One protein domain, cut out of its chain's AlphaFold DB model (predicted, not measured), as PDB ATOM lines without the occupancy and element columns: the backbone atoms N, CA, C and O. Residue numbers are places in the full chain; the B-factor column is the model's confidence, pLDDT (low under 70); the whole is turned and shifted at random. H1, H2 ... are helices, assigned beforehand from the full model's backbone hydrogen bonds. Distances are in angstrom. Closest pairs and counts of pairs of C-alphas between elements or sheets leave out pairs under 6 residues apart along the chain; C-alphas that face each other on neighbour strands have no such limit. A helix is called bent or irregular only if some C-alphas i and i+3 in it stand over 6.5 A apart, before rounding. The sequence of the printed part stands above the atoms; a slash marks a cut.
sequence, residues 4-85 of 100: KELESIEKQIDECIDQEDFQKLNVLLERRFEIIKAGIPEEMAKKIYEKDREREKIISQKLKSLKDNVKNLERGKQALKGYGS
ATOM      1  N   LYS A   4       0.650 -47.355  20.278       87.75
ATOM      2  CA  LYS A   4       0.773 -46.040  20.920       87.75
ATOM      3  C   LYS A   4       1.643 -46.110  22.168       87.75
ATOM      4  O   LYS A   4       2.423 -45.194  22.427       87.75
ATOM      5  N   GLU A   5       1.523 -47.196  22.926       90.38
ATOM      6  CA  GLU A   5       2.396 -47.459  24.066       90.38
ATOM      7  C   GLU A   5       3.857 -47.600  23.615       90.38
ATOM      8  O   GLU A   5       4.740 -46.960  24.188       90.38
ATOM      9  N   LEU A   6       4.107 -48.356  22.541       92.38
ATOM     10  CA  LEU A   6       5.450 -48.533  21.985       92.38
ATOM     11  C   LEU A   6       6.073 -47.205  21.532       92.38
ATOM     12  O   LEU A   6       7.208 -46.908  21.890       92.38
ATOM     13  N   GLU A   7       5.328 -46.371  20.806       92.06
ATOM     14  CA  GLU A   7       5.801 -45.042  20.394       92.06
ATOM     15  C   GLU A   7       6.111 -44.127  21.587       92.06
ATOM     16  O   GLU A   7       7.061 -43.342  21.541       92.06
ATOM     17  N   SER A   8       5.325 -44.217  22.664       94.69
ATOM     18  CA  SER A   8       5.596 -43.475  23.895       94.69
ATOM     19  C   SER A   8       6.883 -43.950  24.567       94.69
ATOM     20  O   SER A   8       7.695 -43.120  24.976       94.69
ATOM     21  N   ILE A   9       7.095 -45.266  24.648       95.12
ATOM     22  CA  ILE A   9       8.316 -45.849  25.213       95.12
ATOM     23  C   ILE A   9       9.539 -45.426  24.398       95.12
ATOM     24  O   ILE A   9      10.538 -45.017  24.978       95.12
ATOM     25  N   GLU A  10       9.450 -45.445  23.068       95.12
ATOM     26  CA  GLU A  10      10.544 -45.029  22.186       95.12
ATOM     27  C   GLU A  10      10.958 -43.566  22.403       95.12
ATOM     28  O   GLU A  10      12.151 -43.270  22.431       95.12
ATOM     29  N   LYS A  11       9.998 -42.657  22.621       95.00
ATOM     30  CA  LYS A  11      10.299 -41.259  22.977       95.00
ATOM     31  C   LYS A  11      10.946 -41.144  24.353       95.00
ATOM     32  O   LYS A  11      11.933 -40.436  24.508       95.00
ATOM     33  N   GLN A  12      10.424 -41.870  25.340       96.00
ATOM     34  CA  GLN A  12      10.971 -41.844  26.696       96.00
ATOM     35  C   GLN A  12      12.381 -42.442  26.766       96.00
ATOM     36  O   GLN A  12      13.187 -41.988  27.572       96.00
ATOM     37  N   ILE A  13      12.701 -43.437  25.934       96.44
ATOM     38  CA  ILE A  13      14.059 -43.983  25.807       96.44
ATOM     39  C   ILE A  13      15.026 -42.892  25.337       96.44
ATOM     40  O   ILE A  13      16.086 -42.734  25.942       96.44
ATOM     41  N   ASP A  14      14.648 -42.132  24.304       94.75
ATOM     42  CA  ASP A  14      15.461 -41.023  23.789       94.75
ATOM     43  C   ASP A  14      15.701 -39.978  24.903       94.75
ATOM     44  O   ASP A  14      16.845 -39.638  25.203       94.75
ATOM     45  N   GLU A  15      14.642 -39.579  25.617       95.69
ATOM     46  CA  GLU A  15      14.732 -38.648  26.753       95.69
ATOM     47  C   GLU A  15      15.632 -39.164  27.889       95.69
ATOM     48  O   GLU A  15      16.421 -38.402  28.449       95.69
ATOM     49  N   CYS A  16      15.552 -40.455  28.233       95.88
ATOM     50  CA  CYS A  16      16.371 -41.040  29.299       95.88
ATOM     51  C   CYS A  16      17.862 -41.055  28.938       95.88
ATOM     52  O   CYS A  16      18.706 -40.847  29.808       95.88
ATOM     53  N   ILE A  17      18.203 -41.286  27.667       93.25
ATOM     54  CA  ILE A  17      19.596 -41.251  27.197       93.25
ATOM     55  C   ILE A  17      20.152 -39.823  27.276       93.25
ATOM     56  O   ILE A  17      21.288 -39.625  27.728       93.25
ATOM     57  N   ASP A  18      19.352 -38.834  26.880       92.38
ATOM     58  CA  ASP A  18      19.739 -37.425  26.929       92.38
ATOM     59  C   ASP A  18      19.942 -36.947  28.370       92.38
ATOM     60  O   ASP A  18      20.972 -36.339  28.674       92.38
ATOM     61  N   GLN A  19      19.016 -37.299  29.266       94.69
ATOM     62  CA  GLN A  19      19.047 -36.933  30.688       94.69
ATOM     63  C   GLN A  19      19.989 -37.794  31.540       94.69
ATOM     64  O   GLN A  19      20.157 -37.513  32.724       94.69
ATOM     65  N   GLU A  20      20.605 -38.827  30.959       91.88
ATOM     66  CA  GLU A  20      21.466 -39.786  31.671       91.88
ATOM     67  C   GLU A  20      20.740 -40.559  32.787       91.88
ATOM     68  O   GLU A  20      21.366 -41.097  33.703       91.88
ATOM     69  N   ASP A  21      19.413 -40.689  32.681       94.69
ATOM     70  CA  ASP A  21      18.598 -41.532  33.558       94.69
ATOM     71  C   ASP A  21      18.668 -42.997  33.097       94.69
ATOM     72  O   ASP A  21      17.729 -43.589  32.551       94.69
ATOM     73  N   PHE A  22      19.840 -43.601  33.298       91.25
ATOM     74  CA  PHE A  22      20.105 -44.972  32.864       91.25
ATOM     75  C   PHE A  22      19.314 -46.017  33.664       91.25
ATOM     76  O   PHE A  22      19.111 -47.132  33.183       91.25
ATOM     77  N   GLN A  23      18.849 -45.681  34.872       93.44
ATOM     78  CA  GLN A  23      18.002 -46.579  35.655       93.44
ATOM     79  C   GLN A  23      16.630 -46.722  34.999       93.44
ATOM     80  O   GLN A  23      16.189 -47.845  34.742       93.44
ATOM     81  N   LYS A  24      15.987 -45.598  34.665       94.81
ATOM     82  CA  LYS A  24      14.699 -45.602  33.969       94.81
ATOM     83  C   LYS A  24      14.813 -46.163  32.551       94.81
ATOM     84  O   LYS A  24      13.923 -46.898  32.125       94.81
ATOM     85  N   LEU A  25      15.924 -45.898  31.859       95.12
ATOM     86  CA  LEU A  25      16.219 -46.481  30.546       95.12
ATOM     87  C   LEU A  25      16.118 -48.015  30.557       95.12
ATOM     88  O   LEU A  25      15.456 -48.582  29.691       95.12
ATOM     89  N   ASN A  26      16.721 -48.686  31.545       94.25
ATOM     90  CA  ASN A  26      16.697 -50.151  31.629       94.25
ATOM     91  C   ASN A  26      15.267 -50.695  31.771       94.25
ATOM     92  O   ASN A  26      14.880 -51.610  31.046       94.25
ATOM     93  N   VAL A  27      14.454 -50.075  32.632       96.56
ATOM     94  CA  VAL A  27      13.045 -50.463  32.834       96.56
ATOM     95  C   VAL A  27      12.228 -50.287  31.549       96.56
ATOM     96  O   VAL A  27      11.402 -51.135  31.202       96.56
ATOM     97  N   LEU A  28      12.455 -49.195  30.814       95.56
ATOM     98  CA  LEU A  28      11.773 -48.938  29.544       95.56
ATOM     99  C   LEU A  28      12.171 -49.943  28.458       95.56
ATOM    100  O   LEU A  28      11.308 -50.384  27.701       95.56
ATOM    101  N   LEU A  29      13.446 -50.339  28.395       95.44
ATOM    102  CA  LEU A  29      13.932 -51.345  27.446       95.44
ATOM    103  C   LEU A  29      13.337 -52.733  27.717       95.44
ATOM    104  O   LEU A  29      12.969 -53.426  26.766       95.44
ATOM    105  N   GLU A  30      13.182 -53.122  28.984       94.88
ATOM    106  CA  GLU A  30      12.501 -54.367  29.368       94.88
ATOM    107  C   GLU A  30      11.027 -54.349  28.952       94.88
ATOM    108  O   GLU A  30      10.550 -55.264  28.279       94.88
ATOM    109  N   ARG A  31      10.307 -53.263  29.265       93.12
ATOM    110  CA  ARG A  31       8.900 -53.112  28.867       93.12
ATOM    111  C   ARG A  31       8.732 -53.110  27.349       93.12
ATOM    112  O   ARG A  31       7.812 -53.736  26.826       93.12
ATOM    113  N   ARG A  32       9.642 -52.446  26.632       94.56
ATOM    114  CA  ARG A  32       9.690 -52.471  25.168       94.56
ATOM    115  C   ARG A  32       9.845 -53.894  24.645       94.56
ATOM    116  O   ARG A  32       9.152 -54.265  23.701       94.56
ATOM    117  N   PHE A  33      10.748 -54.677  25.233       93.62
ATOM    118  CA  PHE A  33      10.999 -56.048  24.804       93.62
ATOM    119  C   PHE A  33       9.733 -56.904  24.885       93.62
ATOM    120  O   PHE A  33       9.424 -57.594  23.917       93.62
ATOM    121  N   GLU A  34       8.956 -56.796  25.965       92.75
ATOM    122  CA  GLU A  34       7.678 -57.510  26.105       92.75
ATOM    123  C   GLU A  34       6.674 -57.145  24.997       92.75
ATOM    124  O   GLU A  34       6.040 -58.026  24.412       92.75
ATOM    125  N   ILE A  35       6.585 -55.862  24.628       90.81
ATOM    126  CA  ILE A  35       5.712 -55.404  23.535       90.81
ATOM    127  C   ILE A  35       6.191 -55.937  22.181       90.81
ATOM    128  O   ILE A  35       5.383 -56.409  21.383       90.81
ATOM    129  N   ILE A  36       7.502 -55.904  21.921       90.69
ATOM    130  CA  ILE A  36       8.088 -56.450  20.686       90.69
ATOM    131  C   ILE A  36       7.800 -57.951  20.578       90.69
ATOM    132  O   ILE A  36       7.430 -58.437  19.508       90.69
ATOM    133  N   LYS A  37       7.922 -58.683  21.690       90.81
ATOM    134  CA  LYS A  37       7.677 -60.128  21.775       90.81
ATOM    135  C   LYS A  37       6.220 -60.493  21.490       90.81
ATOM    136  O   LYS A  37       5.963 -61.537  20.897       90.81
ATOM    137  N   ALA A  38       5.284 -59.623  21.872       89.06
ATOM    138  CA  ALA A  38       3.864 -59.757  21.552       89.06
ATOM    139  C   ALA A  38       3.551 -59.555  20.052       89.06
ATOM    140  O   ALA A  38       2.434 -59.833  19.616       89.06
ATOM    141  N   GLY A  39       4.539 -59.114  19.268       89.69
ATOM    142  CA  GLY A  39       4.465 -58.935  17.825       89.69
ATOM    143  C   GLY A  39       4.373 -57.461  17.444       89.69
ATOM    144  O   GLY A  39       3.514 -56.735  17.942       89.69
ATOM    145  N   ILE A  40       5.251 -57.028  16.533       91.38
ATOM    146  CA  ILE A  40       5.265 -55.683  15.942       91.38
ATOM    147  C   ILE A  40       5.350 -55.744  14.412       91.38
ATOM    148  O   ILE A  40       5.850 -56.735  13.878       91.38
ATOM    149  N   PRO A  41       4.873 -54.718  13.678       92.94
ATOM    150  CA  PRO A  41       4.983 -54.696  12.227       92.94
ATOM    151  C   PRO A  41       6.457 -54.587  11.827       92.94
ATOM    152  O   PRO A  41       7.227 -53.872  12.472       92.94
ATOM    153  N   GLU A  42       6.845 -55.248  10.737       91.88
ATOM    154  CA  GLU A  42       8.243 -55.296  10.280       91.88
ATOM    155  C   GLU A  42       8.839 -53.895  10.063       91.88
ATOM    156  O   GLU A  42       9.985 -53.636  10.428       91.88
ATOM    157  N   GLU A  43       8.053 -52.964   9.520       91.69
ATOM    158  CA  GLU A  43       8.492 -51.585   9.297       91.69
ATOM    159  C   GLU A  43       8.859 -50.876  10.611       91.69
ATOM    160  O   GLU A  43       9.847 -50.146  10.682       91.69
ATOM    161  N   MET A  44       8.097 -51.125  11.677       91.06
ATOM    162  CA  MET A  44       8.374 -50.553  12.992       91.06
ATOM    163  C   MET A  44       9.593 -51.213  13.636       91.06
ATOM    164  O   MET A  44      10.419 -50.517  14.220       91.06
ATOM    165  N   ALA A  45       9.759 -52.527  13.462       92.00
ATOM    166  CA  ALA A  45      10.951 -53.237  13.921       92.00
ATOM    167  C   ALA A  45      12.226 -52.676  13.268       92.00
ATOM    168  O   ALA A  45      13.213 -52.433  13.962       92.00
ATOM    169  N   LYS A  46      12.187 -52.397  11.956       94.06
ATOM    170  CA  LYS A  46      13.297 -51.756  11.230       94.06
ATOM    171  C   LYS A  46      13.609 -50.364  11.778       94.06
ATOM    172  O   LYS A  46      14.766 -50.092  12.084       94.06
ATOM    173  N   LYS A  47      12.590 -49.520  11.985       93.88
ATOM    174  CA  LYS A  47      12.765 -48.170  12.556       93.88
ATOM    175  C   LYS A  47      13.393 -48.203  13.951       93.88
ATOM    176  O   LYS A  47      14.310 -47.431  14.222       93.88
ATOM    177  N   ILE A  48      12.924 -49.098  14.823       94.12
ATOM    178  CA  ILE A  48      13.479 -49.264  16.177       94.12
ATOM    179  C   ILE A  48      14.939 -49.713  16.096       94.12
ATOM    180  O   ILE A  48      15.792 -49.147  16.771       94.12
ATOM    181  N   TYR A  49      15.245 -50.684  15.234       93.75
ATOM    182  CA  TYR A  49      16.605 -51.188  15.062       93.75
ATOM    183  C   TYR A  49      17.587 -50.112  14.572       93.75
ATOM    184  O   TYR A  49      18.709 -50.014  15.071       93.75
ATOM    185  N   GLU A  50      17.175 -49.291  13.607       95.56
ATOM    186  CA  GLU A  50      17.989 -48.179  13.108       95.56
ATOM    187  C   GLU A  50      18.245 -47.137  14.201       95.56
ATOM    188  O   GLU A  50      19.399 -46.765  14.424       95.56
ATOM    189  N   LYS A  51      17.203 -46.743  14.944       94.75
ATOM    190  CA  LYS A  51      17.344 -45.840  16.094       94.75
ATOM    191  C   LYS A  51      18.243 -46.411  17.184       94.75
ATOM    192  O   LYS A  51      19.072 -45.693  17.735       94.75
ATOM    193  N   ASP A  52      18.127 -47.697  17.491       95.62
ATOM    194  CA  ASP A  52      18.947 -48.335  18.520       95.62
ATOM    195  C   ASP A  52      20.443 -48.287  18.177       95.62
ATOM    196  O   ASP A  52      21.265 -48.080  19.071       95.62
ATOM    197  N   ARG A  53      20.816 -48.357  16.891       95.88
ATOM    198  CA  ARG A  53      22.212 -48.135  16.469       95.88
ATOM    199  C   ARG A  53      22.694 -46.711  16.731       95.88
ATOM    200  O   ARG A  53      23.880 -46.500  16.989       95.88
ATOM    201  N   GLU A  54      21.820 -45.716  16.620       95.38
ATOM    202  CA  GLU A  54      22.161 -44.329  16.952       95.38
ATOM    203  C   GLU A  54      22.311 -44.157  18.465       95.38
ATOM    204  O   GLU A  54      23.323 -43.624  18.930       95.38
ATOM    205  N   ARG A  55      21.369 -44.705  19.238       94.88
ATOM    206  CA  ARG A  55      21.405 -44.724  20.706       94.88
ATOM    207  C   ARG A  55      22.673 -45.385  21.237       94.88
ATOM    208  O   ARG A  55      23.322 -44.843  22.128       94.88
ATOM    209  N   GLU A  56      23.081 -46.509  20.653       95.19
ATOM    210  CA  GLU A  56      24.309 -47.217  21.024       95.19
ATOM    211  C   GLU A  56      25.558 -46.341  20.849       95.19
ATOM    212  O   GLU A  56      26.442 -46.329  21.712       95.19
ATOM    213  N   LYS A  57      25.627 -45.551  19.768       95.19
ATOM    214  CA  LYS A  57      26.729 -44.600  19.553       95.19
ATOM    215  C   LYS A  57      26.751 -43.521  20.634       95.19
ATOM    216  O   LYS A  57      27.823 -43.235  21.168       95.19
ATOM    217  N   ILE A  58      25.592 -42.955  20.977       94.62
ATOM    218  CA  ILE A  58      25.468 -41.918  22.015       94.62
ATOM    219  C   ILE A  58      25.903 -42.476  23.376       94.62
ATOM    220  O   ILE A  58      26.758 -41.893  24.047       94.62
ATOM    221  N   ILE A  59      25.391 -43.649  23.755       93.56
ATOM    222  CA  ILE A  59      25.745 -44.324  25.010       93.56
ATOM    223  C   ILE A  59      27.248 -44.630  25.052       93.56
ATOM    224  O   ILE A  59      27.908 -44.376  26.061       93.56
ATOM    225  N   SER A  60      27.827 -45.107  23.948       93.94
ATOM    226  CA  SER A  60      29.264 -45.392  23.855       93.94
ATOM    227  C   SER A  60      30.125 -44.140  24.057       93.94
ATOM    228  O   SER A  60      31.150 -44.191  24.745       93.94
ATOM    229  N   GLN A  61      29.711 -43.002  23.494       94.62
ATOM    230  CA  GLN A  61      30.389 -41.719  23.699       94.62
ATOM    231  C   GLN A  61      30.300 -41.263  25.161       94.62
ATOM    232  O   GLN A  61      31.327 -40.895  25.742       94.62
ATOM    233  N   LYS A  62      29.119 -41.362  25.782       92.62
ATOM    234  CA  LYS A  62      28.919 -41.046  27.207       92.62
ATOM    235  C   LYS A  62      29.787 -41.933  28.107       92.62
ATOM    236  O   LYS A  62      30.513 -41.422  28.958       92.62
ATOM    237  N   LEU A  63      29.833 -43.243  27.856       93.31
ATOM    238  CA  LEU A  63      30.700 -44.178  28.588       93.31
ATOM    239  C   LEU A  63      32.184 -43.821  28.476       93.31
ATOM    240  O   LEU A  63      32.924 -43.931  29.455       93.31
ATOM    241  N   LYS A  64      32.640 -43.399  27.292       95.31
ATOM    242  CA  LYS A  64      34.024 -42.953  27.102       95.31
ATOM    243  C   LYS A  64      34.322 -41.712  27.944       95.31
ATOM    244  O   LYS A  64      35.324 -41.705  28.657       95.31
ATOM    245  N   SER A  65      33.433 -40.717  27.920       94.44
ATOM    246  CA  SER A  65      33.566 -39.501  28.731       94.44
ATOM    247  C   SER A  65      33.615 -39.813  30.231       94.44
ATOM    248  O   SER A  65      34.522 -39.362  30.928       94.44
ATOM    249  N   LEU A  66      32.719 -40.678  30.720       93.25
ATOM    250  CA  LEU A  66      32.710 -41.113  32.118       93.25
ATOM    251  C   LEU A  66      34.018 -41.807  32.517       93.25
ATOM    252  O   LEU A  66      34.572 -41.510  33.575       93.25
ATOM    253  N   LYS A  67      34.558 -42.689  31.667       94.38
ATOM    254  CA  LYS A  67      35.850 -43.351  31.926       94.38
ATOM    255  C   LYS A  67      36.998 -42.352  32.038       94.38
ATOM    256  O   LYS A  67      37.856 -42.509  32.905       94.38
ATOM    257  N   ASP A  68      37.030 -41.339  31.181       95.38
ATOM    258  CA  ASP A  68      38.073 -40.314  31.231       95.38
ATOM    259  C   ASP A  68      37.921 -39.415  32.470       95.38
ATOM    260  O   ASP A  68      38.916 -39.117  33.137       95.38
ATOM    261  N   ASN A  69      36.687 -39.094  32.868       93.88
ATOM    262  CA  ASN A  69      36.406 -38.393  34.123       93.88
ATOM    263  C   ASN A  69      36.867 -39.198  35.343       93.88
ATOM    264  O   ASN A  69      37.531 -38.647  36.220       93.88
ATOM    265  N   VAL A  70      36.602 -40.507  35.382       95.12
ATOM    266  CA  VAL A  70      37.077 -41.395  36.458       95.12
ATOM    267  C   VAL A  70      38.604 -41.376  36.549       95.12
ATOM    268  O   VAL A  70      39.137 -41.171  37.638       95.12
ATOM    269  N   LYS A  71      39.323 -41.489  35.424       93.19
ATOM    270  CA  LYS A  71      40.797 -41.397  35.418       93.19
ATOM    271  C   LYS A  71      41.296 -40.063  35.975       93.19
ATOM    272  O   LYS A  71      42.276 -40.027  36.719       93.19
ATOM    273  N   ASN A  72      40.642 -38.957  35.621       92.69
ATOM    274  CA  ASN A  72      41.000 -37.634  36.132       92.69
ATOM    275  C   ASN A  72      40.736 -37.515  37.641       92.69
ATOM    276  O   ASN A  72      41.582 -36.992  38.368       92.69
ATOM    277  N   LEU A  73      39.621 -38.062  38.131       91.94
ATOM    278  CA  LEU A  73      39.315 -38.121  39.562       91.94
ATOM    279  C   LEU A  73      40.319 -38.986  40.332       91.94
ATOM    280  O   LEU A  73      40.751 -38.599  41.415       91.94
ATOM    281  N   GLU A  74      40.745 -40.124  39.779       90.56
ATOM    282  CA  GLU A  74      41.784 -40.963  40.385       90.56
ATOM    283  C   GLU A  74      43.124 -40.231  40.495       90.56
ATOM    284  O   GLU A  74      43.762 -40.283  41.549       90.56
ATOM    285  N   ARG A  75      43.527 -39.494  39.452       87.00
ATOM    286  CA  ARG A  75      44.718 -38.628  39.490       87.00
ATOM    287  C   ARG A  75      44.592 -37.549  40.564       87.00
ATOM    288  O   ARG A  75      45.521 -37.371  41.350       87.00
ATOM    289  N   GLY A  76      43.439 -36.884  40.655       87.12
ATOM    290  CA  GLY A  76      43.153 -35.917  41.718       87.12
ATOM    291  C   GLY A  76      43.244 -36.544  43.114       87.12
ATOM    292  O   GLY A  76      43.917 -36.015  43.995       87.12
ATOM    293  N   LYS A  77      42.660 -37.732  43.301       88.38
ATOM    294  CA  LYS A  77      42.738 -38.505  44.550       88.38
ATOM    295  C   LYS A  77      44.177 -38.879  44.915       88.38
ATOM    296  O   LYS A  77      44.527 -38.850  46.093       88.38
ATOM    297  N   GLN A  78      45.014 -39.240  43.941       84.44
ATOM    298  CA  GLN A  78      46.439 -39.516  44.168       84.44
ATOM    299  C   GLN A  78      47.207 -38.251  44.567       84.44
ATOM    300  O   GLN A  78      47.956 -38.291  45.542       84.44
ATOM    301  N   ALA A  79      46.980 -37.129  43.880       80.94
ATOM    302  CA  ALA A  79      47.598 -35.848  44.221       80.94
ATOM    303  C   ALA A  79      47.238 -35.404  45.650       80.94
ATOM    304  O   ALA A  79      48.122 -35.026  46.416       80.94
ATOM    305  N   LEU A  80      45.970 -35.561  46.049       80.69
ATOM    306  CA  LEU A  80      45.508 -35.265  47.409       80.69
ATOM    307  C   LEU A  80      46.211 -36.115  48.483       80.69
ATOM    308  O   LEU A  80      46.509 -35.614  49.564       80.69
ATOM    309  N   LYS A  81      46.529 -37.383  48.191       72.12
ATOM    310  CA  LYS A  81      47.316 -38.239  49.099       72.12
ATOM    311  C   LYS A  81      48.780 -37.797  49.211       72.12
ATOM    312  O   LYS A  81      49.402 -38.007  50.248       72.12
ATOM    313  N   GLY A  82      49.330 -37.175  48.168       62.00
ATOM    314  CA  GLY A  82      50.714 -36.701  48.128       62.00
ATOM    315  C   GLY A  82      51.026 -35.586  49.131       62.00
ATOM    316  O   GLY A  82      52.159 -35.506  49.604       62.00
ATOM    317  N   TYR A  83      50.043 -34.779  49.543       56.59
ATOM    318  CA  TYR A  83      50.270 -33.702  50.520       56.59
ATOM    319  C   TYR A  83      50.725 -34.210  51.896       56.59
ATOM    320  O   TYR A  83      51.504 -33.529  52.560       56.59
ATOM    321  N   GLY A  84      50.345 -35.429  52.299       55.78
ATOM    322  CA  GLY A  84      50.852 -36.046  53.533       55.78
ATOM    323  C   GLY A  84      52.377 -36.204  53.530       55.78
ATOM    324  O   GLY A  84      53.034 -35.939  54.535       55.78
ATOM    325  N   SER A  85      52.960 -36.522  52.366       53.09
ATOM    326  CA  SER A  85      54.418 -36.622  52.207       53.09
ATOM    327  C   SER A  85      55.141 -35.272  52.186       53.09
ATOM    328  O   SER A  85      56.305 -35.218  52.568       53.09
TER     329      SER A  85
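What this domain is: This is residues 4 to 85 of the 100 residues of the protein "RNA-binding protein" of Thermosipho sp. JL129W03 (UniProt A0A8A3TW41). One very long helix, H3, makes the length of this domain, and a short helical hairpin, H1 and H2, sits beside the first part of it. H1 packs on H3 with its residues 10 to 17, H2 packs on H1, and the far part of H3, residues 63 to 85, sticks out as a bare arm. The printed part has 82 residues with three named helices, in the order H1, H2, H3, and no named strand; the class is all helix. The whole is extended, with a radius of gyration of the C-alphas of 18.8 A, and it spans 66 by 19 by 18 A.

How they stand to each other: Start at H3, residues 42 to 85, and look along its residues 48 to 59, which alone touch H1, residues 4 to 19. H1 touches H3 with residues 10 to 17 alone, and the closest C-alphas of the two helices, those of Ile 17 and Ile 59, are 7.2 A apart. The two helices run the same way at a shallow tilt of 23 degrees. From H1 go on to H2, residues 22 to 37, which touches H1, the closest C-alphas being those of Cys 16 and Leu 25, 5.6 A apart. H1 and H2 form a helical hairpin, running opposite ways at a shallow tilt of 24 degrees, with their centres 9.8 A apart. H2 and H3 are only just apart, with their closest C-alphas at 8.0 A. In the backbone of H1 every O i to N i+4 pair is within hydrogen-bond range; in H2 it is 11 of 12 and in H3 37 of 40.

Where its parts are: Find C-alpha 42 at (8.243, -55.296, 10.280); from there H3 runs 65.1 A to C-alpha 85 at (54.418, -36.622, 52.207). H3 is neither bent nor irregular, but only just: C-alphas 81 and 84 are 6.1 A apart. Go back to C-alpha 4 at (0.773, -46.040, 20.920), where H1 begins; it ends at residue 19 after 22.6 A. H2 then runs 22.5 A from residue 22 to residue 37.

The domain as a whole: The two C-alphas farthest apart, those of Pro 41 and Ser 85, are 66.1 A from each other. Without the free residues 63 to 85 you find a body of 59 residues that spans 31 by 20 by 15 A. The printed part has no cut, and the links H1 to H2 and H2 to H3 are both tight, with 2 and 4 residues. The mean pLDDT of the printed part is 90.9; look for values under 70 at residues 82 to 85.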